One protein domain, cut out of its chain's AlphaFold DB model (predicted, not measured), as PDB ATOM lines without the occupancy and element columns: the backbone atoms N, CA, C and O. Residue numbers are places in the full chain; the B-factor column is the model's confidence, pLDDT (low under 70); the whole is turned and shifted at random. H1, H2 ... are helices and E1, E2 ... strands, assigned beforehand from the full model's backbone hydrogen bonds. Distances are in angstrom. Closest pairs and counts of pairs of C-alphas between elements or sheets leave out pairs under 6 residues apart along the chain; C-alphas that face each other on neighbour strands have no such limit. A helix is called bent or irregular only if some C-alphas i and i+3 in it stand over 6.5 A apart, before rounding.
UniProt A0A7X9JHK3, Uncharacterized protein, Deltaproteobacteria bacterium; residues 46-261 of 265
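AT A GLANCE: This is residues 46 to 261 of the 265 residues of an uncharacterized protein of Deltaproteobacteria bacterium (UniProt A0A7X9JHK3). A long, flat, loose model has a strongly twisted ribbon of three strands, E1, E2 and E7, at one end and a bent hairpin, E3 and E4, with H3 packed on it toward the other. The long helix H1 packs on H3 with residues 58 to 68, while its residues 46 to 56 stick out; the small sheet E6 E5 E8 lies beside the start of E1, and H4, H5 and H6 make a loose side lobe. The printed part has 216 residues, in the order H1 H2 E1 E2 H3 E3 E4 E5 E6 H4 H5 H6 E7 H7 E8, class mixed, with three antiparallel sheets, E1-E2-E7, E6-E5-E8 and E3-E4. The radius of gyration of the C-alphas is 21.4 A, and the spans are 78 by 48 by 23 A.

IN THESE COORDINATES: H1, residues 46 to 69, begins at C-alpha 46 (16.575, -59.970, -16.345) and is 34.6 A long. H2 is residues 73 to 76. E1, residues 77 to 89, is 32.3 A long and bends by 58 degrees at residue 82; E2, 94 to 104, is 30.9 A. H3, 106 to 119, is 19.9 A. E3, 128 to 138, is 26.7 A and bends by 62 degrees at residue 134; E4, 141 to 150, is 27.8 A. E5 is 161 to 167, E6 176 to 178, H4 188 to 198, H5 200 to 207 and H6 216 to 226. E7, 234 to 242, is 24.5 A; H7 is 245 to 253, and E8, 256 to 260, ends at C-alpha 260 (-26.961, -39.620, -11.729).

HOW THE PARTS SIT: H1 touches H3, Leu 61 and Ile 115 having the closest C-alphas at 6.2 A, at a shallow tilt of 31 degrees, opposite ways. E1 and E2 form a hairpin, with N 80 and O 101 at 2.8 A; E2 and E7 have N 98 and O 238 at 2.8 A. H7 is on this sheet at a height over the sheet of 8.4 A. The closest C-alphas of H3 and E4 are Leu 119 and Ile 149, 6.3 A apart. In the hairpin E3 and E4, N 131 and O 147 are 2.8 A apart. E5 pairs with E6, N 163 and O 176 at 2.9 A, and with E8, N 166 and O 257 at 2.8 A. The closest C-alphas of E1 and E8 are Val 79 and Lys 257, 5.5 A apart. H2 stands at the level of the sheet E6 E5 E8. H4 and H6 only just touch, with 3 pairs of C-alphas within 8 A, the closest Gly 198 and Gly 222 at 7.3 A; H4 and H5 are close but not clearly touching, Val 196 and Phe 203 having the closest C-alphas at 6.2 A. Every O i to N i+4 pair is within hydrogen-bond range in H1, H3, H4 and H5; H6 has 6 of 7, and irregular H7, with C-alphas 249 and 252 7.4 A apart, has 1 of 5 but 5 of 6 O i to N i+3 pairs.

THE WHOLE: The C-alphas farthest apart, Arg 46 and Ala 91, are 80.6 A apart. The printed part has no cut and no long link. Mean pLDDT of the printed part is 71.9; residues 46 to 48, 136 to 143, 154 to 160 and 178 to 232 are under 70.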
ATOM      1  N   ARG A  46      17.541 -59.459 -17.316       60.62
ATOM      2  CA  ARG A  46      16.575 -59.970 -16.345       60.62
ATOM      3  C   ARG A  46      15.855 -58.823 -15.643       60.62
ATOM      4  O   ARG A  46      14.626 -58.849 -15.563       60.62
ATOM      5  N   ASP A  47      16.591 -57.812 -15.200       58.66
ATOM      6  CA  ASP A  47      16.022 -56.620 -14.578       58.66
ATOM      7  C   ASP A  47      15.143 -55.845 -15.561       58.66
ATOM      8  O   ASP A  47      14.013 -55.501 -15.221       58.66
ATOM      9  N   TYR A  48      15.583 -55.665 -16.809       62.28
ATOM     10  CA  TYR A  48      14.776 -55.044 -17.861       62.28
ATOM     11  C   TYR A  48      13.449 -55.778 -18.093       62.28
ATOM     12  O   TYR A  48      12.389 -55.152 -18.167       62.28
ATOM     13  N   ASN A  49      13.481 -57.109 -18.172       72.00
ATOM     14  CA  ASN A  49      12.274 -57.914 -18.345       72.00
ATOM     15  C   ASN A  49      11.341 -57.794 -17.134       72.00
ATOM     16  O   ASN A  49      10.133 -57.635 -17.310       72.00
ATOM     17  N   ASN A  50      11.885 -57.811 -15.914       76.12
ATOM     18  CA  ASN A  50      11.109 -57.625 -14.687       76.12
ATOM     19  C   ASN A  50      10.460 -56.233 -14.630       76.12
ATOM     20  O   ASN A  50       9.276 -56.117 -14.307       76.12
ATOM     21  N   VAL A  51      11.212 -55.183 -14.980       75.38
ATOM     22  CA  VAL A  51      10.717 -53.800 -15.050       75.38
ATOM     23  C   VAL A  51       9.603 -53.691 -16.084       75.38
ATOM     24  O   VAL A  51       8.531 -53.179 -15.770       75.38
ATOM     25  N   THR A  52       9.813 -54.236 -17.282       78.00
ATOM     26  CA  THR A  52       8.823 -54.207 -18.367       78.00
ATOM     27  C   THR A  52       7.538 -54.938 -17.968       78.00
ATOM     28  O   THR A  52       6.442 -54.397 -18.109       78.00
ATOM     29  N   GLN A  53       7.649 -56.135 -17.380       76.38
ATOM     30  CA  GLN A  53       6.495 -56.882 -16.868       76.38
ATOM     31  C   GLN A  53       5.739 -56.102 -15.787       76.38
ATOM     32  O   GLN A  53       4.506 -56.092 -15.778       76.38
ATOM     33  N   ARG A  54       6.459 -55.433 -14.879       79.75
ATOM     34  CA  ARG A  54       5.847 -54.614 -13.831       79.75
ATOM     35  C   ARG A  54       5.131 -53.395 -14.413       79.75
ATOM     36  O   ARG A  54       4.007 -53.116 -13.999       79.75
ATOM     37  N   GLN A  55       5.733 -52.709 -15.383       81.69
ATOM     38  CA  GLN A  55       5.111 -51.582 -16.087       81.69
ATOM     39  C   GLN A  55       3.821 -52.005 -16.806       81.69
ATOM     40  O   GLN A  55       2.800 -51.328 -16.688       81.69
ATOM     41  N   ASP A  56       3.825 -53.160 -17.474       84.88
ATOM     42  CA  ASP A  56       2.628 -53.697 -18.128       84.88
ATOM     43  C   ASP A  56       1.520 -54.067 -17.131       84.88
ATOM     44  O   ASP A  56       0.337 -53.839 -17.403       84.88
ATOM     45  N   GLN A  57       1.869 -54.620 -15.965       82.94
ATOM     46  CA  GLN A  57       0.901 -54.880 -14.893       82.94
ATOM     47  C   GLN A  57       0.272 -53.586 -14.372       82.94
ATOM     48  O   GLN A  57      -0.950 -53.520 -14.236       82.94
ATOM     49  N   ILE A  58       1.090 -52.560 -14.116       83.69
ATOM     50  CA  ILE A  58       0.622 -51.240 -13.680       83.69
ATOM     51  C   ILE A  58      -0.343 -50.664 -14.717       83.69
ATOM     52  O   ILE A  58      -1.455 -50.279 -14.363       83.69
ATOM     53  N   ARG A  59       0.020 -50.689 -16.008       84.56
ATOM     54  CA  ARG A  59      -0.843 -50.200 -17.094       84.56
ATOM     55  C   ARG A  59      -2.203 -50.906 -17.108       84.56
ATOM     56  O   ARG A  59      -3.234 -50.242 -17.134       84.56
ATOM     57  N   LYS A  60      -2.225 -52.240 -17.001       86.62
ATOM     58  CA  LYS A  60      -3.477 -53.019 -16.951       86.62
ATOM     59  C   LYS A  60      -4.343 -52.663 -15.741       86.62
ATOM     60  O   LYS A  60      -5.556 -52.530 -15.876       86.62
ATOM     61  N   LEU A  61      -3.737 -52.503 -14.565       85.62
ATOM     62  CA  LEU A  61      -4.447 -52.106 -13.347       85.62
ATOM     63  C   LEU A  61      -5.037 -50.694 -13.471       85.62
ATOM     64  O   LEU A  61      -6.177 -50.467 -13.066       85.62
ATOM     65  N   MET A  62      -4.310 -49.770 -14.098       83.50
ATOM     66  CA  MET A  62      -4.792 -48.420 -14.394       83.50
ATOM     67  C   MET A  62      -5.986 -48.430 -15.353       83.50
ATOM     68  O   MET A  62      -6.987 -47.757 -15.097       83.50
ATOM     69  N   ASP A  63      -5.933 -49.239 -16.410       83.75
ATOM     70  CA  ASP A  63      -7.059 -49.407 -17.334       83.75
ATOM     71  C   ASP A  63      -8.288 -49.990 -16.620       83.75
ATOM     72  O   ASP A  63      -9.409 -49.514 -16.810       83.75
ATOM     73  N   MET A  64      -8.090 -50.964 -15.726       84.31
ATOM     74  CA  MET A  64      -9.169 -51.499 -14.890       84.31
ATOM     75  C   MET A  64      -9.775 -50.425 -13.979       84.31
ATOM     76  O   MET A  64     -11.003 -50.348 -13.883       84.31
ATOM     77  N   MET A  65      -8.959 -49.569 -13.353       81.25
ATOM     78  CA  MET A  65      -9.476 -48.448 -12.557       81.25
ATOM     79  C   MET A  65     -10.299 -47.482 -13.399       81.25
ATOM     80  O   MET A  65     -11.374 -47.081 -12.963       81.25
ATOM     81  N   ARG A  66      -9.843 -47.135 -14.607       81.44
ATOM     82  CA  ARG A  66     -10.578 -46.257 -15.535       81.44
ATOM     83  C   ARG A  66     -11.931 -46.857 -15.917       81.44
ATOM     84  O   ARG A  66     -12.954 -46.172 -15.871       81.44
ATOM     85  N   VAL A  67     -11.955 -48.154 -16.230       83.94
ATOM     86  CA  VAL A  67     -13.190 -48.887 -16.552       83.94
ATOM     87  C   VAL A  67     -14.148 -48.888 -15.372       83.94
ATOM     88  O   VAL A  67     -15.336 -48.636 -15.567       83.94
ATOM     89  N   LEU A  68     -13.653 -49.153 -14.160       82.06
ATOM     90  CA  LEU A  68     -14.452 -49.030 -12.948       82.06
ATOM     91  C   LEU A  68     -14.956 -47.581 -12.832       82.06
ATOM     92  O   LEU A  68     -16.160 -47.346 -12.845       82.06
ATOM     93  N   ALA A  69     -14.093 -46.573 -12.850       79.44
ATOM     94  CA  ALA A  69     -14.500 -45.173 -12.750       79.44
ATOM     95  C   ALA A  69     -15.641 -44.769 -13.694       79.44
ATOM     96  O   ALA A  69     -16.572 -44.093 -13.248       79.44
ATOM     97  N   GLY A  70     -15.660 -45.281 -14.923       78.94
ATOM     98  CA  GLY A  70     -16.740 -45.061 -15.888       78.94
ATOM     99  C   GLY A  70     -18.061 -45.806 -15.629       78.94
ATOM    100  O   GLY A  70     -19.052 -45.513 -16.295       78.94
ATOM    101  N   ARG A  71     -18.129 -46.757 -14.688       83.56
ATOM    102  CA  ARG A  71     -19.346 -47.549 -14.446       83.56
ATOM    103  C   ARG A  71     -20.520 -46.699 -13.945       83.56
ATOM    104  O   ARG A  71     -20.317 -45.750 -13.174       83.56
ATOM    105  N   PRO A  72     -21.761 -47.054 -14.324       85.19
ATOM    106  CA  PRO A  72     -22.956 -46.373 -13.848       85.19
ATOM    107  C   PRO A  72     -23.082 -46.348 -12.320       85.19
ATOM    108  O   PRO A  72     -22.769 -47.314 -11.627       85.19
ATOM    109  N   VAL A  73     -23.646 -45.263 -11.789       84.69
ATOM    110  CA  VAL A  73     -23.846 -45.061 -10.340       84.69
ATOM    111  C   VAL A  73     -24.686 -46.171  -9.692       84.69
ATOM    112  O   VAL A  73     -24.397 -46.570  -8.568       84.69
ATOM    113  N   HIS A  74     -25.678 -46.725 -10.393       85.75
ATOM    114  CA  HIS A  74     -26.503 -47.821  -9.868       85.75
ATOM    115  C   HIS A  74     -25.755 -49.159  -9.735       85.75
ATOM    116  O   HIS A  74     -26.237 -50.043  -9.038       85.75
ATOM    117  N   GLU A  75     -24.606 -49.332 -10.398       84.25
ATOM    118  CA  GLU A  75     -23.737 -50.502 -10.192       84.25
ATOM    119  C   GLU A  75     -22.840 -50.313  -8.960       84.25
ATOM    120  O   GLU A  75     -22.498 -51.279  -8.279       84.25
ATOM    121  N   LYS A  76     -22.488 -49.058  -8.657       82.69
ATOM    122  CA  LYS A  76     -21.618 -48.666  -7.538       82.69
ATOM    123  C   LYS A  76     -22.361 -48.630  -6.202       82.69
ATOM    124  O   LYS A  76     -21.778 -48.948  -5.166       82.69
ATOM    125  N   TYR A  77     -23.648 -48.280  -6.227       84.19
ATOM    126  CA  TYR A  77     -24.465 -48.093  -5.029       84.19
ATOM    127  C   TYR A  77     -25.809 -48.811  -5.109       84.19
ATOM    128  O   TYR A  77     -26.495 -48.780  -6.131       84.19
ATOM    129  N   GLY A  78     -26.218 -49.382  -3.979       85.12
ATOM    130  CA  GLY A  78     -27.537 -49.961  -3.771       85.12
ATOM    131  C   GLY A  78     -28.480 -49.012  -3.034       85.12
ATOM    132  O   GLY A  78     -28.053 -48.141  -2.274       85.12
ATOM    133  N   VAL A  79     -29.786 -49.208  -3.234       86.44
ATOM    134  CA  VAL A  79     -30.838 -48.607  -2.405       86.44
ATOM    135  C   VAL A  79     -31.727 -49.725  -1.888       86.44
ATOM    136  O   VAL A  79     -32.365 -50.424  -2.670       86.44
ATOM    137  N   ILE A  80     -31.765 -49.891  -0.571       85.25
ATOM    138  CA  ILE A  80     -32.583 -50.892   0.111       85.25
ATOM    139  C   ILE A  80     -33.842 -50.203   0.628       85.25
ATOM    140  O   ILE A  80     -33.758 -49.179   1.304       85.25
ATOM    141  N   TYR A  81     -35.009 -50.756   0.314       86.69
ATOM    142  CA  TYR A  81     -36.272 -50.311   0.890       86.69
ATOM    143  C   TYR A  81     -36.427 -50.856   2.314       86.69
ATOM    144  O   TYR A  81     -36.327 -52.063   2.519       86.69
ATOM    145  N   GLU A  82     -36.694 -49.986   3.288       83.62
ATOM    146  CA  GLU A  82     -36.871 -50.379   4.695       83.62
ATOM    147  C   GLU A  82     -38.320 -50.254   5.173       83.62
ATOM    148  O   GLU A  82     -38.688 -50.815   6.201       83.62
ATOM    149  N   GLY A  83     -39.152 -49.511   4.445       85.88
ATOM    150  CA  GLY A  83     -40.554 -49.307   4.782       85.88
ATOM    151  C   GLY A  83     -41.027 -47.897   4.466       85.88
ATOM    152  O   GLY A  83     -40.363 -47.131   3.768       85.88
ATOM    153  N   TYR A  84     -42.187 -47.536   5.005       88.69
ATOM    154  CA  TYR A  84     -42.788 -46.228   4.784       88.69
ATOM    155  C   TYR A  84     -43.533 -45.727   6.017       88.69
ATOM    156  O   TYR A  84     -43.954 -46.499   6.873       88.69
ATOM    157  N   GLU A  85     -43.707 -44.413   6.084       86.38
ATOM    158  CA  GLU A  85     -44.518 -43.737   7.087       86.38
ATOM    159  C   GLU A  85     -45.554 -42.856   6.380       86.38
ATOM    160  O   GLU A  85     -45.194 -41.979   5.593       86.38
ATOM    161  N   ILE A  86     -46.843 -43.071   6.655       88.19
ATOM    162  CA  ILE A  86     -47.912 -42.216   6.125       88.19
ATOM    163  C   ILE A  86     -47.919 -40.907   6.915       88.19
ATOM    164  O   ILE A  86     -48.029 -40.919   8.139       88.19
ATOM    165  N   LYS A  87     -47.818 -39.770   6.221       90.19
ATOM    166  CA  LYS A  87     -47.868 -38.441   6.848       90.19
ATOM    167  C   LYS A  87     -49.222 -37.777   6.712       90.19
ATOM    168  O   LYS A  87     -49.659 -37.102   7.638       90.19
ATOM    169  N   ARG A  88     -49.876 -37.947   5.566       87.50
ATOM    170  CA  ARG A  88     -51.185 -37.351   5.309       87.50
ATOM    171  C   ARG A  88     -51.973 -38.204   4.334       87.50
ATOM    172  O   ARG A  88     -51.451 -38.584   3.292       87.50
ATOM    173  N   ILE A  89     -53.243 -38.427   4.652       88.00
ATOM    174  CA  ILE A  89     -54.223 -39.026   3.748       88.00
ATOM    175  C   ILE A  89     -55.166 -37.905   3.312       88.00
ATOM    176  O   ILE A  89     -55.832 -37.288   4.142       88.00
ATOM    177  N   GLY A  90     -55.158 -37.583   2.023       82.75
ATOM    178  CA  GLY A  90     -56.113 -36.681   1.385       82.75
ATOM    179  C   GLY A  90     -57.137 -37.455   0.557       82.75
ATOM    180  O   GLY A  90     -57.025 -38.664   0.389       82.75
ATOM    181  N   ALA A  91     -58.120 -36.745   0.001       80.25
ATOM    182  CA  ALA A  91     -59.170 -37.357  -0.819       80.25
ATOM    183  C   ALA A  91     -58.641 -37.989  -2.124       80.25
ATOM    184  O   ALA A  91     -59.217 -38.951  -2.618       80.25
ATOM    185  N   THR A  92     -57.550 -37.451  -2.675       82.94
ATOM    186  CA  THR A  92     -56.993 -37.835  -3.987       82.94
ATOM    187  C   THR A  92     -55.492 -38.106  -3.954       82.94
ATOM    188  O   THR A  92     -54.873 -38.277  -4.995       82.94
ATOM    189  N   GLN A  93     -54.866 -38.060  -2.779       87.19
ATOM    190  CA  GLN A  93     -53.430 -38.280  -2.655       87.19
ATOM    191  C   GLN A  93     -53.073 -38.721  -1.245       87.19
ATOM    192  O   GLN A  93     -53.717 -38.321  -0.272       87.19
ATOM    193  N   VAL A  94     -51.991 -39.482  -1.136       85.94
ATOM    194  CA  VAL A  94     -51.383 -39.825   0.149       85.94
ATOM    195  C   VAL A  94     -49.929 -39.377   0.122       85.94
ATOM    196  O   VAL A  94     -49.154 -39.776  -0.749       85.94
ATOM    197  N   ASP A  95     -49.570 -38.521   1.077       87.31
ATOM    198  CA  ASP A  95     -48.191 -38.099   1.297       87.31
ATOM    199  C   ASP A  95     -47.532 -39.081   2.269       87.31
ATOM    200  O   ASP A  95     -48.029 -39.320   3.380       87.31
ATOM    201  N   LEU A  96     -46.392 -39.631   1.865       89.25
ATOM    202  CA  LEU A  96     -45.659 -40.625   2.633       89.25
ATOM    203  C   LEU A  96     -44.155 -40.349   2.634       89.25
ATOM    204  O   LEU A  96     -43.611 -39.646   1.781       89.25
ATOM    205  N   ILE A  97     -43.479 -40.880   3.645       86.44
ATOM    206  CA  ILE A  97     -42.023 -40.899   3.728       86.44
ATOM    207  C   ILE A  97     -41.573 -42.325   3.469       86.44
ATOM    208  O   ILE A  97     -41.882 -43.211   4.259       86.44
ATOM    209  N   LEU A  98     -40.833 -42.539   2.385       85.44
ATOM    210  CA  LEU A  98     -40.132 -43.794   2.151       85.44
ATOM    211  C   LEU A  98     -38.867 -43.802   3.011       85.44
ATOM    212  O   LEU A  98     -38.036 -42.894   2.913       85.44
ATOM    213  N   ASN A  99     -38.736 -44.825   3.848       83.50
ATOM    214  CA  ASN A  99     -37.505 -45.129   4.556       83.50
ATOM    215  C   ASN A  99     -36.680 -46.047   3.655       83.50
ATOM    216  O   ASN A  99     -37.121 -47.137   3.280       83.50
ATOM    217  N   ALA A 100     -35.507 -45.573   3.265       84.06
ATOM    218  CA  ALA A 100     -34.589 -46.306   2.413       84.06
ATOM    219  C   ALA A 100     -33.175 -46.214   2.977       84.06
ATOM    220  O   ALA A 100     -32.839 -45.266   3.683       84.06
ATOM    221  N   ARG A 101     -32.320 -47.162   2.615       82.12
ATOM    222  CA  ARG A 101     -30.910 -47.158   2.984       82.12
ATOM    223  C   ARG A 101     -30.039 -47.197   1.743       82.12
ATOM    224  O   ARG A 101     -30.203 -48.084   0.911       82.12
ATOM    225  N   VAL A 102     -29.112 -46.254   1.623       82.38
ATOM    226  CA  VAL A 102     -28.114 -46.261   0.545       82.38
ATOM    227  C   VAL A 102     -26.905 -47.057   0.999       82.38
ATOM    228  O   VAL A 102     -26.347 -46.785   2.061       82.38
ATOM    229  N   THR A 103     -26.500 -48.031   0.196       82.69
ATOM    230  CA  THR A 103     -25.366 -48.910   0.481       82.69
ATOM    231  C   THR A 103     -24.330 -48.832  -0.628       82.69
ATOM    232  O   THR A 103     -24.635 -48.536  -1.783       82.69
ATOM    233  N   LEU A 104     -23.082 -49.108  -0.270       81.00
ATOM    234  CA  LEU A 104     -22.006 -49.323  -1.227       81.00
ATOM    235  C   LEU A 104     -22.099 -50.752  -1.776       81.00
ATOM    236  O   LEU A 104     -22.346 -51.691  -1.016       81.00
ATOM    237  N   ASN A 105     -21.860 -50.944  -3.072       83.06
ATOM    238  CA  ASN A 105     -21.688 -52.286  -3.612       83.06
ATOM    239  C   ASN A 105     -20.333 -52.857  -3.151       83.06
ATOM    240  O   ASN A 105     -19.270 -52.350  -3.511       83.06
ATOM    241  N   SER A 106     -20.369 -53.922  -2.347       81.56
ATOM    242  CA  SER A 106     -19.178 -54.526  -1.742       81.56
ATOM    243  C   SER A 106     -18.229 -55.147  -2.766       81.56
ATOM    244  O   SER A 106     -17.016 -55.021  -2.612       81.56
ATOM    245  N   PHE A 107     -18.749 -55.764  -3.832       82.25
ATOM    246  CA  PHE A 107     -17.924 -56.306  -4.918       82.25
ATOM    247  C   PHE A 107     -17.149 -55.198  -5.610       82.25
ATOM    248  O   PHE A 107     -15.947 -55.312  -5.844       82.25
ATOM    249  N   TYR A 108     -17.861 -54.114  -5.886       81.88
ATOM    250  CA  TYR A 108     -17.319 -52.961  -6.567       81.88
ATOM    251  C   TYR A 108     -16.221 -52.291  -5.730       81.88
ATOM    252  O   TYR A 108     -15.105 -52.090  -6.199       81.88
ATOM    253  N   SER A 109     -16.520 -52.021  -4.459       79.31
ATOM    254  CA  SER A 109     -15.578 -51.425  -3.514       79.31
ATOM    255  C   SER A 109     -14.336 -52.278  -3.294       79.31
ATOM    256  O   SER A 109     -13.218 -51.770  -3.341       79.31
ATOM    257  N   ARG A 110     -14.512 -53.589  -3.106       83.19
ATOM    258  CA  ARG A 110     -13.395 -54.509  -2.897       83.19
ATOM    259  C   ARG A 110     -12.470 -54.550  -4.107       83.19
ATOM    260  O   ARG A 110     -11.265 -54.426  -3.935       83.19
ATOM    261  N   ALA A 111     -13.024 -54.692  -5.312       83.94
ATOM    262  CA  ALA A 111     -12.227 -54.696  -6.535       83.94
ATOM    263  C   ALA A 111     -11.424 -53.396  -6.683       83.94
ATOM    264  O   ALA A 111     -10.240 -53.439  -7.000       83.94
ATOM    265  N   TYR A 112     -12.051 -52.257  -6.386       82.75
ATOM    266  CA  TYR A 112     -11.397 -50.955  -6.451       82.75
ATOM    267  C   TYR A 112     -10.223 -50.839  -5.464       82.75
ATOM    268  O   TYR A 112      -9.110 -50.497  -5.857       82.75
ATOM    269  N   ASN A 113     -10.451 -51.180  -4.191       82.94
ATOM    270  CA  ASN A 113      -9.435 -51.077  -3.139       82.94
ATOM    271  C   ASN A 113      -8.274 -52.075  -3.332       82.94
ATOM    272  O   ASN A 113      -7.133 -51.748  -3.016       82.94
ATOM    273  N   GLU A 114      -8.520 -53.265  -3.892       86.06
ATOM    274  CA  GLU A 114      -7.442 -54.203  -4.253       86.06
ATOM    275  C   GLU A 114      -6.546 -53.643  -5.366       86.06
ATOM    276  O   GLU A 114      -5.324 -53.764  -5.296       86.06
ATOM    277  N   ILE A 115      -7.128 -52.978  -6.371       85.69
ATOM    278  CA  ILE A 115      -6.330 -52.335  -7.422       85.69
ATOM    279  C   ILE A 115      -5.460 -51.223  -6.823       85.69
ATOM    280  O   ILE A 115      -4.257 -51.193  -7.083       85.69
ATOM    281  N   LEU A 116      -6.028 -50.365  -5.967       83.94
ATOM    282  CA  LEU A 116      -5.265 -49.319  -5.274       83.94
ATOM    283  C   LEU A 116      -4.130 -49.889  -4.430       83.94
ATOM    284  O   LEU A 116      -3.016 -49.377  -4.469       83.94
ATOM    285  N   LYS A 117      -4.378 -50.990  -3.719       87.44
ATOM    286  CA  LYS A 117      -3.356 -51.680  -2.933       87.44
ATOM    287  C   LYS A 117      -2.187 -52.169  -3.790       87.44
ATOM    288  O   LYS A 117      -1.046 -52.086  -3.351       87.44
ATOM    289  N   HIS A 118      -2.453 -52.675  -4.993       87.00
ATOM    290  CA  HIS A 118      -1.410 -53.157  -5.903       87.00
ATOM    291  C   HIS A 118      -0.646 -52.045  -6.631       87.00
ATOM    292  O   HIS A 118       0.503 -52.271  -7.031       87.00
ATOM    293  N   LEU A 119      -1.283 -50.884  -6.805       85.50
ATOM    294  CA  LEU A 119      -0.672 -49.673  -7.356       85.50
ATOM    295  C   LEU A 119       0.103 -48.869  -6.303       85.50
ATOM    296  O   LEU A 119       1.042 -48.166  -6.662       85.50
ATOM    297  N   SER A 120      -0.263 -48.992  -5.025       86.25
ATOM    298  CA  SER A 120       0.369 -48.256  -3.931       86.25
ATOM    299  C   SER A 120       1.854 -48.580  -3.797       86.25
ATOM    300  O   SER A 120       2.252 -49.746  -3.708       86.25
ATOM    301  N   LEU A 121       2.659 -47.532  -3.679       83.69
ATOM    302  CA  LEU A 121       4.039 -47.590  -3.219       83.69
ATOM    303  C   LEU A 121       4.088 -47.734  -1.689       83.69
ATOM    304  O   LEU A 121       3.069 -47.605  -1.001       83.69
ATOM    305  N   GLN A 122       5.268 -48.080  -1.165       77.44
ATOM    306  CA  GLN A 122       5.471 -48.352   0.264       77.44
ATOM    307  C   GLN A 122       5.643 -47.084   1.109       77.44
ATOM    308  O   GLN A 122       5.421 -47.143   2.317       77.44
ATOM    309  N   GLU A 123       6.017 -45.960   0.497       77.25
ATOM    310  CA  GLU A 123       6.394 -44.741   1.210       77.25
ATOM    311  C   GLU A 123       5.738 -43.498   0.607       77.25
ATOM    312  O   GLU A 123       5.421 -43.454  -0.582       77.25
ATOM    313  N   ASP A 124       5.550 -42.503   1.472       73.94
ATOM    314  CA  ASP A 124       5.133 -41.152   1.110       73.94
ATOM    315  C   ASP A 124       6.340 -40.388   0.549       73.94
ATOM    316  O   ASP A 124       7.392 -40.325   1.191       73.94
ATOM    317  N   SER A 125       6.210 -39.827  -0.648       74.56
ATOM    318  CA  SER A 125       7.287 -39.125  -1.351       74.56
ATOM    319  C   SER A 125       6.762 -37.899  -2.099       74.56
ATOM    320  O   SER A 125       5.556 -37.740  -2.280       74.56
ATOM    321  N   SER A 126       7.669 -37.037  -2.571       75.75
ATOM    322  CA  SER A 126       7.307 -35.881  -3.405       75.75
ATOM    323  C   SER A 126       6.653 -36.252  -4.734       75.75
ATOM    324  O   SER A 126       6.037 -35.384  -5.338       75.75
ATOM    325  N   ASP A 127       6.810 -37.506  -5.162       79.94
ATOM    326  CA  ASP A 127       6.383 -38.008  -6.469       79.94
ATOM    327  C   ASP A 127       5.146 -38.913  -6.332       79.94
ATOM    328  O   ASP A 127       4.836 -39.725  -7.209       79.94
ATOM    329  N   THR A 128       4.470 -38.829  -5.183       77.19
ATOM    330  CA  THR A 128       3.270 -39.594  -4.873       77.19
ATOM    331  C   THR A 128       2.178 -38.709  -4.309       77.19
ATOM    332  O   THR A 128       2.416 -37.877  -3.433       77.19
ATOM    333  N   TRP A 129       0.943 -39.010  -4.689       75.50
ATOM    334  CA  TRP A 129      -0.247 -38.463  -4.069       75.50
ATOM    335  C   TRP A 129      -0.952 -39.521  -3.217       75.50
ATOM    336  O   TRP A 129      -0.939 -40.726  -3.485       75.50
ATOM    337  N   LEU A 130      -1.595 -39.050  -2.150       74.62
ATOM    338  CA  LEU A 130      -2.265 -39.903  -1.178       74.62
ATOM    339  C   LEU A 130      -3.729 -40.131  -1.571       74.62
ATOM    340  O   LEU A 130      -4.539 -39.200  -1.589       74.62
ATOM    341  N   ALA A 131      -4.090 -41.387  -1.808       76.50
ATOM    342  CA  ALA A 131      -5.462 -41.829  -2.002       76.50
ATOM    343  C   ALA A 131      -6.010 -42.480  -0.722       76.50
ATOM    344  O   ALA A 131      -5.361 -43.326  -0.104       76.50
ATOM    345  N   GLY A 132      -7.222 -42.098  -0.321       74.94
ATOM    346  CA  GLY A 132      -7.962 -42.746   0.761       74.94
ATOM    347  C   GLY A 132      -9.042 -43.690   0.234       74.94
ATOM    348  O   GLY A 132      -9.782 -43.325  -0.679       74.94
ATOM    349  N   GLY A 133      -9.158 -44.875   0.839       76.88
ATOM    350  CA  GLY A 133     -10.219 -45.849   0.565       76.88
ATOM    351  C   GLY A 133     -10.669 -46.595   1.825       76.88
ATOM    352  O   GLY A 133     -10.125 -46.392   2.911       76.88
ATOM    353  N   ASN A 134     -11.697 -47.439   1.696       74.12
ATOM    354  CA  ASN A 134     -12.183 -48.322   2.769       74.12
ATOM    355  C   ASN A 134     -12.417 -47.625   4.134       74.12
ATOM    356  O   ASN A 134     -11.928 -48.069   5.182       74.12
ATOM    357  N   TYR A 135     -13.151 -46.506   4.129       71.31
ATOM    358  CA  TYR A 135     -13.441 -45.771   5.358       71.31
ATOM    359  C   TYR A 135     -14.358 -46.565   6.292       71.31
ATOM    360  O   TYR A 135     -15.377 -47.129   5.880       71.31
ATOM    361  N   ARG A 136     -14.020 -46.549   7.580       66.81
ATOM    362  CA  ARG A 136     -14.736 -47.246   8.652       66.81
ATOM    363  C   ARG A 136     -14.651 -46.470   9.961       66.81
ATOM    364  O   ARG A 136     -13.864 -45.538  10.101       66.81
ATOM    365  N   ILE A 137     -15.504 -46.837  10.911       60.59
ATOM    366  CA  ILE A 137     -15.468 -46.286  12.265       60.59
ATOM    367  C   ILE A 137     -14.836 -47.318  13.189       60.59
ATOM    368  O   ILE A 137     -15.414 -48.374  13.432       60.59
ATOM    369  N   GLU A 138     -13.676 -46.991  13.741       60.28
ATOM    370  CA  GLU A 138     -12.961 -47.815  14.715       60.28
ATOM    371  C   GLU A 138     -12.787 -47.019  16.002       60.28
ATOM    372  O   GLU A 138     -12.270 -45.902  15.991       60.28
ATOM    373  N   SER A 139     -13.264 -47.562  17.126       60.31
ATOM    374  CA  SER A 139     -13.173 -46.906  18.442       60.31
ATOM    375  C   SER A 139     -13.684 -45.455  18.444       60.31
ATOM    376  O   SER A 139     -13.150 -44.584  19.126       60.31
ATOM    377  N   GLY A 140     -14.716 -45.180  17.638       49.72
ATOM    378  CA  GLY A 140     -15.297 -43.847  17.484       49.72
ATOM    379  C   GLY A 140     -14.480 -42.862  16.644       49.72
ATOM    380  O   GLY A 140     -14.781 -41.671  16.641       49.72
ATOM    381  N   ARG A 141     -13.469 -43.332  15.912       51.66
ATOM    382  CA  ARG A 141     -12.674 -42.534  14.974       51.66
ATOM    383  C   ARG A 141     -12.930 -42.999  13.549       51.66
ATOM    384  O   ARG A 141     -13.069 -44.191  13.300       51.66
ATOM    385  N   LEU A 142     -12.987 -42.044  12.623       59.50
ATOM    386  CA  LEU A 142     -12.976 -42.343  11.198       59.50
ATOM    387  C   LEU A 142     -11.567 -42.801  10.819       59.50
ATOM    388  O   LEU A 142     -10.621 -42.021  10.919       59.50
ATOM    389  N   THR A 143     -11.447 -44.053  10.406       65.31
ATOM    390  CA  THR A 143     -10.215 -44.639   9.882       65.31
ATOM    391  C   THR A 143     -10.413 -45.020   8.423       65.31
ATOM    392  O   THR A 143     -11.541 -45.183   7.958       65.31
ATOM    393  N   ASN A 144      -9.317 -45.084   7.674       73.88
ATOM    394  CA  ASN A 144      -9.319 -45.403   6.253       73.88
ATOM    395  C   ASN A 144      -8.003 -46.066   5.867       73.88
ATOM    396  O   ASN A 144      -6.975 -45.835   6.510       73.88
ATOM    397  N   ASP A 145      -8.041 -46.833   4.787       80.75
ATOM    398  CA  ASP A 145      -6.836 -47.344   4.154       80.75
ATOM    399  C   ASP A 145      -6.218 -46.223   3.307       80.75
ATOM    400  O   ASP A 145      -6.924 -45.387   2.726       80.75
ATOM    401  N   ARG A 146      -4.886 -46.159   3.319       82.69
ATOM    402  CA  ARG A 146      -4.077 -45.128   2.665       82.69
ATOM    403  C   ARG A 146      -3.231 -45.778   1.584       82.69
ATOM    404  O   ARG A 146      -2.543 -46.755   1.871       82.69
ATOM    405  N   TYR A 147      -3.278 -45.222   0.382       83.25
ATOM    406  CA  TYR A 147      -2.539 -45.707  -0.776       83.25
ATOM    407  C   TYR A 147      -1.697 -44.566  -1.351       83.25
ATOM    408  O   TYR A 147      -2.230 -43.487  -1.607       83.25
ATOM    409  N   TYR A 148      -0.401 -44.798  -1.540       84.88
ATOM    410  CA  TYR A 148       0.547 -43.830  -2.100       84.88
ATOM    411  C   TYR A 148       0.697 -44.111  -3.590       84.88
ATOM    412  O   TYR A 148       1.348 -45.078  -3.980       84.88
ATOM    413  N   ILE A 149       0.024 -43.330  -4.427       83.44
ATOM    414  CA  ILE A 149      -0.019 -43.553  -5.872       83.44
ATOM    415  C   ILE A 149       0.973 -42.602  -6.529       83.44
ATOM    416  O   ILE A 149       1.011 -41.431  -6.171       83.44
ATOM    417  N   ALA A 150       1.779 -43.095  -7.467       83.19
ATOM    418  CA  ALA A 150       2.750 -42.255  -8.161       83.19
ATOM    419  C   ALA A 150       2.054 -41.161  -8.994       83.19
ATOM    420  O   ALA A 150       0.990 -41.389  -9.577       83.19
ATOM    421  N   ASP A 151       2.653 -39.974  -9.045       79.56
ATOM    422  CA  ASP A 151       2.093 -38.796  -9.723       79.56
ATOM    423  C   ASP A 151       2.035 -38.946 -11.248       79.56
ATOM    424  O   ASP A 151       1.200 -38.328 -11.909       79.56
ATOM    425  N   ASP A 152       2.889 -39.801 -11.814       76.94
ATOM    426  CA  ASP A 152       2.888 -40.145 -13.237       76.94
ATOM    427  C   ASP A 152       1.724 -41.075 -13.632       76.94
ATOM    428  O   ASP A 152       1.458 -41.291 -14.819       76.94
ATOM    429  N   MET A 153       0.984 -41.603 -12.652       74.75
ATOM    430  CA  MET A 153      -0.205 -42.408 -12.878       74.75
ATOM    431  C   MET A 153      -1.445 -41.512 -12.969       74.75
ATOM    432  O   MET A 153      -2.036 -41.124 -11.962       74.75
ATOM    433  N   GLU A 154      -1.919 -41.260 -14.194       64.62
ATOM    434  CA  GLU A 154      -3.220 -40.623 -14.455       64.62
ATOM    435  C   GLU A 154      -4.391 -41.543 -14.054       64.62
ATOM    436  O   GLU A 154      -5.076 -42.158 -14.891       64.62
ATOM    437  N   ALA A 155      -4.610 -41.680 -12.751       62.44
ATOM    438  CA  ALA A 155      -5.732 -42.407 -12.195       62.44
ATOM    439  C   ALA A 155      -6.966 -41.514 -12.282       62.44
ATOM    440  O   ALA A 155      -6.979 -40.395 -11.771       62.44
ATOM    441  N   SER A 156      -8.030 -42.004 -12.918       61.66
ATOM    442  CA  SER A 156      -9.318 -41.315 -12.876       61.66
ATOM    443  C   SER A 156      -9.783 -41.227 -11.426       61.66
ATOM    444  O   SER A 156     -10.115 -42.242 -10.813       61.66
ATOM    445  N   THR A 157      -9.795 -40.020 -10.866       62.22
ATOM    446  CA  THR A 157     -10.281 -39.784  -9.509       62.22
ATOM    447  C   THR A 157     -11.801 -39.850  -9.489       62.22
ATOM    448  O   THR A 157     -12.485 -39.144 -10.226       62.22
ATOM    449  N   ILE A 158     -12.347 -40.739  -8.657       61.34
ATOM    450  CA  ILE A 158     -13.784 -40.803  -8.371       61.34
ATOM    451  C   ILE A 158     -14.011 -40.130  -7.023       61.34
ATOM    452  O   ILE A 158     -14.410 -40.767  -6.052       61.34
ATOM    453  N   ASP A 159     -13.730 -38.835  -6.950       63.84
ATOM    454  CA  ASP A 159     -14.187 -38.062  -5.805       63.84
ATOM    455  C   ASP A 159     -15.608 -37.564  -6.083       63.84
ATOM    456  O   ASP A 159     -16.003 -37.307  -7.224       63.84
ATOM    457  N   ASP A 160     -16.354 -37.331  -5.008       66.00
ATOM    458  CA  ASP A 160     -17.420 -36.346  -5.043       66.00
ATOM    459  C   ASP A 160     -18.608 -36.718  -5.973       66.00
ATOM    460  O   ASP A 160     -19.276 -35.845  -6.546       66.00
ATOM    461  N   VAL A 161     -18.923 -38.020  -6.061       75.25
ATOM    462  CA  VAL A 161     -19.992 -38.586  -6.902       75.25
ATOM    463  C   VAL A 161     -21.337 -37.926  -6.602       75.25
ATOM    464  O   VAL A 161     -21.862 -37.980  -5.486       75.25
ATOM    465  N   ARG A 162     -21.928 -37.310  -7.629       80.94
ATOM    466  CA  ARG A 162     -23.242 -36.665  -7.548       80.94
ATOM    467  C   ARG A 162     -24.331 -37.652  -7.942       80.94
ATOM    468  O   ARG A 162     -24.477 -37.989  -9.115       80.94
ATOM    469  N   ALA A 163     -25.109 -38.089  -6.960       84.19
ATOM    470  CA  ALA A 163     -26.154 -39.077  -7.161       84.19
ATOM    471  C   ALA A 163     -27.436 -38.726  -6.400       84.19
ATOM    472  O   ALA A 163     -27.432 -37.974  -5.426       84.19
ATOM    473  N   GLN A 164     -28.553 -39.286  -6.855       86.81
ATOM    474  CA  GLN A 164     -29.862 -39.121  -6.230       86.81
ATOM    475  C   GLN A 164     -30.660 -40.417  -6.302       86.81
ATOM    476  O   GLN A 164     -30.398 -41.271  -7.153       86.81
ATOM    477  N   VAL A 165     -31.654 -40.560  -5.427       85.69
ATOM    478  CA  VAL A 165     -32.542 -41.725  -5.447       85.69
ATOM    479  C   VAL A 165     -33.612 -41.542  -6.516       85.69
ATOM    480  O   VAL A 165     -34.282 -40.509  -6.592       85.69
ATOM    481  N   HIS A 166     -33.772 -42.573  -7.340       87.62
ATOM    482  CA  HIS A 166     -34.824 -42.690  -8.335       87.62
ATOM    483  C   HIS A 166     -35.830 -43.752  -7.888       87.62
ATOM    484  O   HIS A 166     -35.443 -44.850  -7.488       87.62
ATOM    485  N   VAL A 167     -37.120 -43.441  -8.006       84.69
ATOM    486  CA  VAL A 167     -38.232 -44.385  -7.845       84.69
ATOM    487  C   VAL A 167     -38.864 -44.574  -9.213       84.69
ATOM    488  O   VAL A 167     -39.292 -43.606  -9.837       84.69
ATOM    489  N   ASN A 168     -38.902 -45.814  -9.703       85.06
ATOM    490  CA  ASN A 168     -39.464 -46.143 -11.019       85.06
ATOM    491  C   ASN A 168     -38.855 -45.307 -12.168       85.06
ATOM    492  O   ASN A 168     -39.511 -45.028 -13.164       85.06
ATOM    493  N   GLY A 169     -37.579 -44.926 -12.032       81.31
ATOM    494  CA  GLY A 169     -36.847 -44.136 -13.030       81.31
ATOM    495  C   GLY A 169     -37.043 -42.620 -12.937       81.31
ATOM    496  O   GLY A 169     -36.436 -41.903 -13.723       81.31
ATOM    497  N   MET A 170     -37.841 -42.128 -11.985       84.31
ATOM    498  CA  MET A 170     -37.992 -40.696 -11.724       84.31
ATOM    499  C   MET A 170     -37.239 -40.285 -10.460       84.31
ATOM    500  O   MET A 170     -37.281 -41.015  -9.465       84.31
ATOM    501  N   PRO A 171     -36.577 -39.120 -10.451       85.25
ATOM    502  CA  PRO A 171     -35.887 -38.640  -9.268       85.25
ATOM    503  C   PRO A 171     -36.873 -38.164  -8.203       85.25
ATOM    504  O   PRO A 171     -37.825 -37.446  -8.498       85.25
ATOM    505  N   VAL A 172     -36.641 -38.575  -6.959       82.88
ATOM    506  CA  VAL A 172     -37.551 -38.301  -5.829       82.88
ATOM    507  C   VAL A 172     -36.852 -37.688  -4.616       82.88
ATOM    508  O   VAL A 172     -37.507 -37.291  -3.656       82.88
ATOM    509  N   ASP A 173     -35.524 -37.610  -4.646       78.81
ATOM    510  CA  ASP A 173     -34.704 -36.991  -3.609       78.81
ATOM    511  C   ASP A 173     -33.823 -35.897  -4.219       78.81
ATOM    512  O   ASP A 173     -33.645 -35.815  -5.436       78.81
ATOM    513  N   GLN A 174     -33.269 -35.052  -3.357       81.62
ATOM    514  CA  GLN A 174     -32.303 -34.041  -3.759       81.62
ATOM    515  C   GLN A 174     -31.011 -34.694  -4.265       81.62
ATOM    516  O   GLN A 174     -30.570 -35.722  -3.752       81.62
ATOM    517  N   CYS A 175     -30.369 -34.048  -5.239       82.50
ATOM    518  CA  CYS A 175     -29.026 -34.409  -5.671       82.50
ATOM    519  C   CYS A 175     -28.046 -34.286  -4.500       82.50
ATOM    520  O   CYS A 175     -27.817 -33.192  -3.976       82.50
ATOM    521  N   ARG A 176     -27.446 -35.408  -4.103       75.31
ATOM    522  CA  ARG A 176     -26.454 -35.476  -3.032       75.31
ATOM    523  C   ARG A 176     -25.082 -35.739  -3.617       75.31
ATOM    524  O   ARG A 176     -24.917 -36.381  -4.648       75.31
ATOM    525  N   LYS A 177     -24.087 -35.210  -2.921       74.88
ATOM    526  CA  LYS A 177     -22.680 -35.458  -3.192       74.88
ATOM    527  C   LYS A 177     -22.216 -36.506  -2.192       74.88
ATOM    528  O   LYS A 177     -22.364 -36.259  -0.995       74.88
ATOM    529  N   TYR A 178     -21.708 -37.626  -2.671       69.00
ATOM    530  CA  TYR A 178     -21.153 -38.699  -1.858       69.00
ATOM    531  C   TYR A 178     -19.633 -38.669  -1.991       69.00
ATOM    532  O   TYR A 178     -19.115 -38.571  -3.100       69.00
ATOM    533  N   ARG A 179     -18.932 -38.709  -0.859       61.50
ATOM    534  CA  ARG A 179     -17.486 -38.947  -0.813       61.50
ATOM    535  C   ARG A 179     -17.332 -40.345  -0.272       61.50
ATOM    536  O   ARG A 179     -17.622 -40.559   0.899       61.50
ATOM    537  N   ASP A 180     -17.053 -41.305  -1.134       58.28
ATOM    538  CA  ASP A 180     -17.209 -42.708  -0.772       58.28
ATOM    539  C   ASP A 180     -15.876 -43.430  -0.515       58.28
ATOM    540  O   ASP A 180     -14.799 -42.839  -0.515       58.28
ATOM    541  N   ASN A 181     -15.992 -44.734  -0.264       54.75
ATOM    542  CA  ASN A 181     -14.909 -45.665   0.040       54.75
ATOM    543  C   ASN A 181     -14.138 -46.190  -1.185       54.75
ATOM    544  O   ASN A 181     -13.392 -47.162  -1.034       54.75
ATOM    545  N   LEU A 182     -14.335 -45.621  -2.376       62.47
ATOM    546  CA  LEU A 182     -13.641 -46.016  -3.599       62.47
ATOM    547  C   LEU A 182     -12.286 -45.327  -3.686       62.47
ATOM    548  O   LEU A 182     -11.273 -46.010  -3.592       62.47
ATOM    549  N   MET A 183     -12.253 -44.000  -3.847       61.62
ATOM    550  CA  MET A 183     -11.000 -43.245  -3.908       61.62
ATOM    551  C   MET A 183     -11.216 -41.748  -3.703       61.62
ATOM    552  O   MET A 183     -11.751 -41.071  -4.577       61.62
ATOM    553  N   VAL A 184     -10.729 -41.213  -2.587       62.88
ATOM    554  CA  VAL A 184     -10.695 -39.764  -2.345       62.88
ATOM    555  C   VAL A 184      -9.249 -39.296  -2.369       62.88
ATOM    556  O   VAL A 184      -8.404 -39.859  -1.671       62.88
ATOM    557  N   VAL A 185      -8.963 -38.247  -3.142       58.28
ATOM    558  CA  VAL A 185      -7.649 -37.596  -3.102       58.28
ATOM    559  C   VAL A 185      -7.522 -36.882  -1.761       58.28
ATOM    560  O   VAL A 185      -8.255 -35.935  -1.457       58.28
ATOM    561  N   TYR A 186      -6.609 -37.360  -0.926       52.84
ATOM    562  CA  TYR A 186      -6.367 -36.793   0.384       52.84
ATOM    563  C   TYR A 186      -5.502 -35.544   0.211       52.84
ATOM    564  O   TYR A 186      -4.295 -35.637   0.035       52.84
ATOM    565  N   ASN A 187      -6.111 -34.358   0.273       48.34
ATOM    566  CA  ASN A 187      -5.362 -33.114   0.444       48.34
ATOM    567  C   ASN A 187      -5.255 -32.811   1.951       48.34
ATOM    568  O   ASN A 187      -6.267 -32.419   2.548       48.34
ATOM    569  N   PRO A 188      -4.072 -32.948   2.581       40.47
ATOM    570  CA  PRO A 188      -3.903 -32.718   4.016       40.47
ATOM    571  C   PRO A 188      -4.342 -31.316   4.458       40.47
ATOM    572  O   PRO A 188      -4.978 -31.176   5.502       40.47
ATOM    573  N   ALA A 189      -4.088 -30.284   3.644       37.53
ATOM    574  CA  ALA A 189      -4.479 -28.904   3.936       37.53
ATOM    575  C   ALA A 189      -5.997 -28.688   3.793       37.53
ATOM    576  O   ALA A 189      -6.624 -28.019   4.616       37.53
ATOM    577  N   GLY A 190      -6.613 -29.310   2.782       41.41
ATOM    578  CA  GLY A 190      -8.065 -29.288   2.584       41.41
ATOM    579  C   GLY A 190      -8.824 -30.025   3.691       41.41
ATOM    580  O   GLY A 190      -9.870 -29.561   4.150       41.41
ATOM    581  N   ILE A 191      -8.271 -31.144   4.164       42.19
ATOM    582  CA  ILE A 191      -8.835 -31.935   5.260       42.19
ATOM    583  C   ILE A 191      -8.630 -31.224   6.588       42.19
ATOM    584  O   ILE A 191      -9.609 -31.094   7.309       42.19
ATOM    585  N   ALA A 192      -7.450 -30.673   6.881       37.91
ATOM    586  CA  ALA A 192      -7.245 -29.835   8.062       37.91
ATOM    587  C   ALA A 192      -8.238 -28.662   8.091       37.91
ATOM    588  O   ALA A 192      -8.907 -28.448   9.099       37.91
ATOM    589  N   GLY A 193      -8.448 -27.973   6.964       37.50
ATOM    590  CA  GLY A 193      -9.446 -26.907   6.855       37.50
ATOM    591  C   GLY A 193     -10.891 -27.379   7.079       37.50
ATOM    592  O   GLY A 193     -11.665 -26.708   7.766       37.50
ATOM    593  N   ALA A 194     -11.271 -28.539   6.537       40.16
ATOM    594  CA  ALA A 194     -12.601 -29.122   6.726       40.16
ATOM    595  C   ALA A 194     -12.815 -29.665   8.151       40.16
ATOM    596  O   ALA A 194     -13.903 -29.520   8.708       40.16
ATOM    597  N   PHE A 195     -11.779 -30.241   8.765       38.97
ATOM    598  CA  PHE A 195     -11.800 -30.770  10.127       38.97
ATOM    599  C   PHE A 195     -11.814 -29.647  11.167       38.97
ATOM    600  O   PHE A 195     -12.582 -29.722  12.117       38.97
ATOM    601  N   VAL A 196     -11.053 -28.566  10.958       46.66
ATOM    602  CA  VAL A 196     -11.097 -27.352  11.795       46.66
ATOM    603  C   VAL A 196     -12.485 -26.709  11.740       46.66
ATOM    604  O   VAL A 196     -13.029 -26.333  12.778       46.66
ATOM    605  N   LYS A 197     -13.103 -26.636  10.552       49.34
ATOM    606  CA  LYS A 197     -14.470 -26.109  10.393       49.34
ATOM    607  C   LYS A 197     -15.546 -27.030  10.972       49.34
ATOM    608  O   LYS A 197     -16.521 -26.539  11.531       49.34
ATOM    609  N   GLY A 198     -15.397 -28.347  10.833       41.75
ATOM    610  CA  GLY A 198     -16.379 -29.328  11.304       41.75
ATOM    611  C   GLY A 198     -16.266 -29.668  12.793       41.75
ATOM    612  O   GLY A 198     -17.277 -29.973  13.424       41.75
ATOM    613  N   PHE A 199     -15.054 -29.609  13.356       45.00
ATOM    614  CA  PHE A 199     -14.708 -30.140  14.682       45.00
ATOM    615  C   PHE A 199     -13.679 -29.271  15.431       45.00
ATOM    616  O   PHE A 199     -12.648 -29.780  15.885       45.00
ATOM    617  N   PRO A 200     -13.953 -27.971  15.653       48.16
ATOM    618  CA  PRO A 200     -12.989 -27.044  16.252       48.16
ATOM    619  C   PRO A 200     -12.546 -27.455  17.668       48.16
ATOM    620  O   PRO A 200     -11.401 -27.224  18.048       48.16
ATOM    621  N   LYS A 201     -13.417 -28.121  18.444       48.06
ATOM    622  CA  LYS A 201     -13.082 -28.643  19.784       48.06
ATOM    623  C   LYS A 201     -12.089 -29.806  19.748       48.06
ATOM    624  O   LYS A 201     -11.147 -29.796  20.528       48.06
ATOM    625  N   ALA A 202     -12.283 -30.776  18.852       47.38
ATOM    626  CA  ALA A 202     -11.381 -31.922  18.729       47.38
ATOM    627  C   ALA A 202      -9.997 -31.486  18.224       47.38
ATOM    628  O   ALA A 202      -8.985 -31.990  18.696       47.38
ATOM    629  N   PHE A 203      -9.956 -30.495  17.323       43.50
ATOM    630  CA  PHE A 203      -8.706 -29.881  16.875       43.50
ATOM    631  C   PHE A 203      -7.992 -29.137  18.009       43.50
ATOM    632  O   PHE A 203      -6.804 -29.346  18.215       43.50
ATOM    633  N   LYS A 204      -8.714 -28.324  18.791       48.47
ATOM    634  CA  LYS A 204      -8.143 -27.620  19.951       48.47
ATOM    635  C   LYS A 204      -7.580 -28.591  20.996       48.47
ATOM    636  O   LYS A 204      -6.506 -28.346  21.523       48.47
ATOM    637  N   GLN A 205      -8.277 -29.698  21.252       46.88
ATOM    638  CA  GLN A 205      -7.809 -30.743  22.167       46.88
ATOM    639  C   GLN A 205      -6.553 -31.445  21.637       46.88
ATOM    640  O   GLN A 205      -5.598 -31.607  22.383       46.88
ATOM    641  N   ALA A 206      -6.511 -31.790  20.346       44.00
ATOM    642  CA  ALA A 206      -5.327 -32.388  19.728       44.00
ATOM    643  C   ALA A 206      -4.120 -31.429  19.691       44.00
ATOM    644  O   ALA A 206      -2.997 -31.865  19.908       44.00
ATOM    645  N   TRP A 207      -4.350 -30.134  19.452       44.31
ATOM    646  CA  TRP A 207      -3.310 -29.096  19.448       44.31
ATOM    647  C   TRP A 207      -2.741 -28.811  20.846       44.31
ATOM    648  O   TRP A 207      -1.582 -28.439  20.981       44.31
ATOM    649  N   ASN A 208      -3.558 -29.001  21.883       53.03
ATOM    650  CA  ASN A 208      -3.175 -28.825  23.282       53.03
ATOM    651  C   ASN A 208      -2.700 -30.131  23.955       53.03
ATOM    652  O   ASN A 208      -2.543 -30.146  25.172       53.03
ATOM    653  N   GLU A 209      -2.529 -31.224  23.198       47.19
ATOM    654  CA  GLU A 209      -2.184 -32.563  23.715       47.19
ATOM    655  C   GLU A 209      -3.157 -33.096  24.792       47.19
ATOM    656  O   GLU A 209      -2.816 -33.930  25.632       47.19
ATOM    657  N   GLU A 210      -4.411 -32.648  24.760       46.03
ATOM    658  CA  GLU A 210      -5.455 -33.091  25.680       46.03
ATOM    659  C   GLU A 210      -6.072 -34.426  25.211       46.03
ATOM    660  O   GLU A 210      -6.270 -34.647  24.007       46.03
ATOM    661  N   PRO A 211      -6.454 -35.331  26.132       44.12
ATOM    662  CA  PRO A 211      -7.103 -36.581  25.769       44.12
ATOM    663  C   PRO A 211      -8.438 -36.319  25.058       44.12
ATOM    664  O   PRO A 211      -9.366 -35.716  25.603       44.12
ATOM    665  N   LEU A 212      -8.538 -36.818  23.821       48.22
ATOM    666  CA  LEU A 212      -9.726 -36.741  22.971       48.22
ATOM    667  C   LEU A 212     -10.905 -37.486  23.614       48.22
ATOM    668  O   LEU A 212     -11.119 -38.676  23.385       48.22
ATOM    669  N   THR A 213     -11.721 -36.765  24.374       50.41
ATOM    670  CA  THR A 213     -13.009 -37.237  24.899       50.41
ATOM    671  C   THR A 213     -14.058 -37.141  23.792       50.41
ATOM    672  O   THR A 213     -14.880 -36.229  23.736       50.41
ATOM    673  N   THR A 214     -13.980 -38.046  22.815       47.00
ATOM    674  CA  THR A 214     -14.825 -37.964  21.616       47.00
ATOM    675  C   THR A 214     -16.204 -38.573  21.894       47.00
ATOM    676  O   THR A 214     -16.387 -39.785  21.892       47.00
ATOM    677  N   ASP A 215     -17.178 -37.708  22.178       43.41
ATOM    678  CA  ASP A 215     -18.581 -38.047  22.442       43.41
ATOM    679  C   ASP A 215     -19.262 -38.699  21.211       43.41
ATOM    680  O   ASP A 215     -19.012 -38.302  20.070       43.41
ATOM    681  N   LYS A 216     -20.186 -39.655  21.405       43.66
ATOM    682  CA  LYS A 216     -20.916 -40.358  20.317       43.66
ATOM    683  C   LYS A 216     -21.647 -39.399  19.365       43.66
ATOM    684  O   LYS A 216     -21.879 -39.719  18.200       43.66
ATOM    685  N   LYS A 217     -21.995 -38.200  19.841       41.75
ATOM    686  CA  LYS A 217     -22.579 -37.125  19.023       41.75
ATOM    687  C   LYS A 217     -21.609 -36.563  17.973       41.75
ATOM    688  O   LYS A 217     -22.064 -36.201  16.892       41.75
ATOM    689  N   LEU A 218     -20.302 -36.525  18.248       39.19
ATOM    690  CA  LEU A 218     -19.271 -36.023  17.324       39.19
ATOM    691  C   LEU A 218     -19.050 -36.971  16.138       39.19
ATOM    692  O   LEU A 218     -18.925 -36.507  15.007       39.19
ATOM    693  N   ILE A 219     -19.116 -38.285  16.378       42.91
ATOM    694  CA  ILE A 219     -19.037 -39.336  15.347       42.91
ATOM    695  C   ILE A 219     -20.124 -39.125  14.282       42.91
ATOM    696  O   ILE A 219     -19.852 -39.111  13.082       42.91
ATOM    697  N   ASN A 220     -21.354 -38.856  14.725       44.75
ATOM    698  CA  ASN A 220     -22.501 -38.654  13.840       44.75
ATOM    699  C   ASN A 220     -22.424 -37.362  13.011       44.75
ATOM    700  O   ASN A 220     -22.978 -37.311  11.914       44.75
ATOM    701  N   VAL A 221     -21.757 -36.318  13.510       44.78
ATOM    702  CA  VAL A 221     -21.544 -35.067  12.762       44.78
ATOM    703  C   VAL A 221     -20.397 -35.232  11.759       44.78
ATOM    704  O   VAL A 221     -20.507 -34.745  10.636       44.78
ATOM    705  N   GLY A 222     -19.347 -35.982  12.122       43.16
ATOM    706  CA  GLY A 222     -18.228 -36.359  11.247       43.16
ATOM    707  C   GLY A 222     -18.698 -37.071   9.996       43.16
ATOM    708  O   GLY A 222     -18.432 -36.603   8.895       43.16
ATOM    709  N   ILE A 223     -19.482 -38.130  10.181       44.75
ATOM    710  CA  ILE A 223     -20.031 -38.958   9.102       44.75
ATOM    711  C   ILE A 223     -21.033 -38.170   8.239       44.75
ATOM    712  O   ILE A 223     -21.005 -38.251   7.011       44.75
ATOM    713  N   LYS A 224     -21.901 -37.348   8.855       47.47
ATOM    714  CA  LYS A 224     -22.866 -36.518   8.107       47.47
ATOM    715  C   LYS A 224     -22.195 -35.440   7.255       47.47
ATOM    716  O   LYS A 224     -22.665 -35.174   6.152       47.47
ATOM    717  N   ASN A 225     -21.119 -34.832   7.750       50.75
ATOM    718  CA  ASN A 225     -20.393 -33.790   7.025       50.75
ATOM    719  C   ASN A 225     -19.393 -34.370   6.019       50.75
ATOM    720  O   ASN A 225     -19.163 -33.757   4.976       50.75
ATOM    721  N   SER A 226     -18.825 -35.546   6.304       52.78
ATOM    722  CA  SER A 226     -17.874 -36.218   5.418       52.78
ATOM    723  C   SER A 226     -18.535 -36.828   4.190       52.78
ATOM    724  O   SER A 226     -17.830 -37.055   3.217       52.78
ATOM    725  N   LYS A 227     -19.864 -37.033   4.199       61.53
ATOM    726  CA  LYS A 227     -20.631 -37.643   3.093       61.53
ATOM    727  C   LYS A 227     -20.189 -39.077   2.766       61.53
ATOM    728  O   LYS A 227     -20.431 -39.547   1.654       61.53
ATOM    729  N   ILE A 228     -19.590 -39.751   3.751       65.12
ATOM    730  CA  ILE A 228     -19.152 -41.148   3.684       65.12
ATOM    731  C   ILE A 228     -20.347 -42.072   3.892       65.12
ATOM    732  O   ILE A 228     -21.175 -41.852   4.779       65.12
ATOM    733  N   LEU A 229     -20.431 -43.115   3.066       67.75
ATOM    734  CA  LEU A 229     -21.384 -44.203   3.251       67.75
ATOM    735  C   LEU A 229     -20.789 -45.208   4.245       67.75
ATOM    736  O   LEU A 229     -19.775 -45.828   3.925       67.75
ATOM    737  N   PRO A 230     -21.378 -45.379   5.440       66.31
ATOM    738  CA  PRO A 230     -20.857 -46.339   6.399       66.31
ATOM    739  C   PRO A 230     -21.127 -47.782   5.925       66.31
ATOM    740  O   PRO A 230     -22.013 -47.986   5.086       66.31
ATOM    741  N   PRO A 231     -20.415 -48.793   6.463       67.00
ATOM    742  CA  PRO A 231     -20.610 -50.199   6.090       67.00
ATOM    743  C   PRO A 231     -22.061 -50.670   6.228       67.00
ATOM    744  O   PRO A 231     -22.571 -51.403   5.383       67.00
ATOM    745  N   GLU A 232     -22.749 -50.208   7.270       65.50
ATOM    746  CA  GLU A 232     -24.154 -50.508   7.531       65.50
ATOM    747  C   GLU A 232     -25.129 -49.828   6.557       65.50
ATOM    748  O   GLU A 232     -26.290 -50.234   6.499       65.50
ATOM    749  N   GLY A 233     -24.665 -48.844   5.779       70.50
ATOM    750  CA  GLY A 233     -25.443 -48.023   4.857       70.50
ATOM    751  C   GLY A 233     -25.988 -46.735   5.481       70.50
ATOM    752  O   GLY A 233     -26.231 -46.643   6.682       70.50
ATOM    753  N   LEU A 234     -26.203 -45.718   4.648       75.06
ATOM    754  CA  LEU A 234     -26.730 -44.422   5.065       75.06
ATOM    755  C   LEU A 234     -28.269 -44.437   5.036       75.06
ATOM    756  O   LEU A 234     -28.843 -44.535   3.944       75.06
ATOM    757  N   PRO A 235     -28.959 -44.304   6.183       76.19
ATOM    758  CA  PRO A 235     -30.413 -44.206   6.198       76.19
ATOM    759  C   PRO A 235     -30.877 -42.870   5.604       76.19
ATOM    760  O   PRO A 235     -30.368 -41.797   5.942       76.19
ATOM    761  N   LEU A 236     -31.885 -42.936   4.740       76.88
ATOM    762  CA  LEU A 236     -32.507 -41.820   4.044       76.88
ATOM    763  C   LEU A 236     -34.026 -41.843   4.220       76.88
ATOM    764  O   LEU A 236     -34.679 -42.884   4.185       76.88
ATOM    765  N   LYS A 237     -34.587 -40.642   4.362       78.75
ATOM    766  CA  LYS A 237     -36.028 -40.396   4.384       78.75
ATOM    767  C   LYS A 237     -36.402 -39.595   3.153       78.75
ATOM    768  O   LYS A 237     -35.962 -38.454   3.013       78.75
ATOM    769  N   ILE A 238     -37.203 -40.188   2.280       82.31
ATOM    770  CA  ILE A 238     -37.553 -39.622   0.978       82.31
ATOM    771  C   ILE A 238     -39.029 -39.256   0.999       82.31
ATOM    772  O   ILE A 238     -39.879 -40.096   1.289       82.31
ATOM    773  N   LYS A 239     -39.343 -37.995   0.695       85.06
ATOM    774  CA  LYS A 239     -40.734 -37.570   0.530       85.06
ATOM    775  C   LYS A 239     -41.270 -38.164  -0.766       85.06
ATOM    776  O   LYS A 239     -40.673 -37.975  -1.820       85.06
ATOM    777  N   TYR A 240     -42.398 -38.849  -0.686       86.44
ATOM    778  CA  TYR A 240     -43.040 -39.469  -1.831       86.44
ATOM    779  C   TYR A 240     -44.546 -39.235  -1.774       86.44
ATOM    780  O   TYR A 240     -45.132 -39.097  -0.698       86.44
ATOM    781  N   ARG A 241     -45.171 -39.166  -2.944       86.69
ATOM    782  CA  ARG A 241     -46.605 -38.945  -3.077       86.69
ATOM    783  C   ARG A 241     -47.168 -39.955  -4.052       86.69
ATOM    784  O   ARG A 241     -46.647 -40.106  -5.152       86.69
ATOM    785  N   ILE A 242     -48.258 -40.581  -3.645       87.56
ATOM    786  CA  ILE A 242     -49.077 -41.428  -4.508       87.56
ATOM    787  C   ILE A 242     -50.396 -40.723  -4.801       87.56
ATOM    788  O   ILE A 242     -50.936 -40.023  -3.938       87.56
ATOM    789  N   GLN A 243     -50.879 -40.883  -6.031       83.31
ATOM    790  CA  GLN A 243     -52.140 -40.299  -6.487       83.31
ATOM    791  C   GLN A 243     -53.307 -41.279  -6.318       83.31
ATOM    792  O   GLN A 243     -54.407 -40.853  -5.987       83.31
ATOM    793  N   ASP A 244     -53.080 -42.590  -6.453       76.88
ATOM    794  CA  ASP A 244     -54.089 -43.597  -6.121       76.88
ATOM    795  C   ASP A 244     -53.733 -44.299  -4.801       76.88
ATOM    796  O   ASP A 244     -52.619 -44.776  -4.585       76.88
ATOM    797  N   SER A 245     -54.707 -44.395  -3.897       71.06
ATOM    798  CA  SER A 245     -54.584 -45.165  -2.654       71.06
ATOM    799  C   SER A 245     -54.323 -46.659  -2.894       71.06
ATOM    800  O   SER A 245     -53.729 -47.324  -2.042       71.06
ATOM    801  N   LYS A 246     -54.710 -47.203  -4.058       75.25
ATOM    802  CA  LYS A 246     -54.391 -48.580  -4.459       75.25
ATOM    803  C   LYS A 246     -52.886 -48.793  -4.631       75.25
ATOM    804  O   LYS A 246     -52.406 -49.888  -4.327       75.25
ATOM    805  N   ASP A 247     -52.140 -47.748  -4.988       77.94
ATOM    806  CA  ASP A 247     -50.688 -47.811  -5.180       77.94
ATOM    807  C   ASP A 247     -49.939 -48.085  -3.866       77.94
ATOM    808  O   ASP A 247     -48.826 -48.619  -3.896       77.94
ATOM    809  N   ILE A 248     -50.566 -47.836  -2.701       75.62
ATOM    810  CA  ILE A 248     -50.019 -48.205  -1.379       75.62
ATOM    811  C   ILE A 248     -49.665 -49.693  -1.343       75.62
ATOM    812  O   ILE A 248     -48.600 -50.077  -0.857       75.62
ATOM    813  N   LYS A 249     -50.538 -50.544  -1.897       77.56
ATOM    814  CA  LYS A 249     -50.341 -52.001  -1.902       77.56
ATOM    815  C   LYS A 249     -49.173 -52.435  -2.784       77.56
ATOM    816  O   LYS A 249     -48.700 -53.554  -2.628       77.56
ATOM    817  N   SER A 250     -48.698 -51.562  -3.671       78.81
ATOM    818  CA  SER A 250     -47.547 -51.794  -4.547       78.81
ATOM    819  C   SER A 250     -46.261 -51.101  -4.082       78.81
ATOM    820  O   SER A 250     -45.239 -51.237  -4.751       78.81
ATOM    821  N   LEU A 251     -46.246 -50.419  -2.927       79.62
ATOM    822  CA  LEU A 251     -45.046 -49.712  -2.440       79.62
ATOM    823  C   LEU A 251     -43.827 -50.634  -2.259       79.62
ATOM    824  O   LEU A 251     -42.695 -50.211  -2.467       79.62
ATOM    825  N   TRP A 252     -44.044 -51.909  -1.932       74.94
ATOM    826  CA  TRP A 252     -42.974 -52.907  -1.827       74.94
ATOM    827  C   TRP A 252     -42.364 -53.302  -3.185       74.94
ATOM    828  O   TRP A 252     -41.265 -53.845  -3.221       74.94
ATOM    829  N   THR A 253     -43.048 -53.017  -4.300       81.19
ATOM    830  CA  THR A 253     -42.571 -53.287  -5.673       81.19
ATOM    831  C   THR A 253     -41.837 -52.106  -6.306       81.19
ATOM    832  O   THR A 253     -41.404 -52.195  -7.459       81.19
ATOM    833  N   LEU A 254     -41.701 -50.987  -5.583       82.12
ATOM    834  CA  LEU A 254     -41.030 -49.801  -6.100       82.12
ATOM    835  C   LEU A 254     -39.590 -50.127  -6.499       82.12
ATOM    836  O   LEU A 254     -38.798 -50.648  -5.715       82.12
ATOM    837  N   LYS A 255     -39.226 -49.755  -7.729       84.44
ATOM    838  CA  LYS A 255     -37.857 -49.905  -8.221       84.44
ATOM    839  C   LYS A 255     -37.021 -48.732  -7.728       84.44
ATOM    840  O   LYS A 255     -36.961 -47.697  -8.397       84.44
ATOM    841  N   LEU A 256     -36.405 -48.906  -6.561       86.06
ATOM    842  CA  LEU A 256     -35.446 -47.965  -5.988       86.06
ATOM    843  C   LEU A 256     -34.062 -48.176  -6.598       86.06
ATOM    844  O   LEU A 256     -33.574 -49.300  -6.679       86.06
ATOM    845  N   LYS A 257     -33.428 -47.092  -7.039       88.44
ATOM    846  CA  LYS A 257     -32.076 -47.134  -7.608       88.44
ATOM    847  C   LYS A 257     -31.362 -45.806  -7.410       88.44
ATOM    848  O   LYS A 257     -31.997 -44.754  -7.441       88.44
ATOM    849  N   MET A 258     -30.043 -45.852  -7.232       86.88
ATOM    850  CA  MET A 258     -29.215 -44.649  -7.300       86.88
ATOM    851  C   MET A 258     -28.999 -44.285  -8.764       86.88
ATOM    852  O   MET A 258     -28.569 -45.116  -9.556       86.88
ATOM    853  N   GLY A 259     -29.288 -43.048  -9.138       84.94
ATOM    854  CA  GLY A 259     -29.011 -42.533 -10.473       84.94
ATOM    855  C   GLY A 259     -28.114 -41.310 -10.412       84.94
ATOM    856  O   GLY A 259     -27.965 -40.688  -9.356       84.94
ATOM    857  N   ASN A 260     -27.566 -40.935 -11.566       85.00
ATOM    858  CA  ASN A 260     -26.961 -39.620 -11.729       85.00
ATOM    859  C   ASN A 260     -27.988 -38.544 -11.360       85.00
ATOM    860  O   ASN A 260     -29.207 -38.737 -11.500       85.00
ATOM    861  N   CYS A 261     -27.489 -37.414 -10.873       84.12
ATOM    862  CA  CYS A 261     -28.338 -36.249 -10.710       84.12
ATOM    863  C   CYS A 261     -28.917 -35.847 -12.067       84.12
ATOM    864  O   CYS A 261     -28.203 -35.840 -13.068       84.12
TER     865      CYS A 261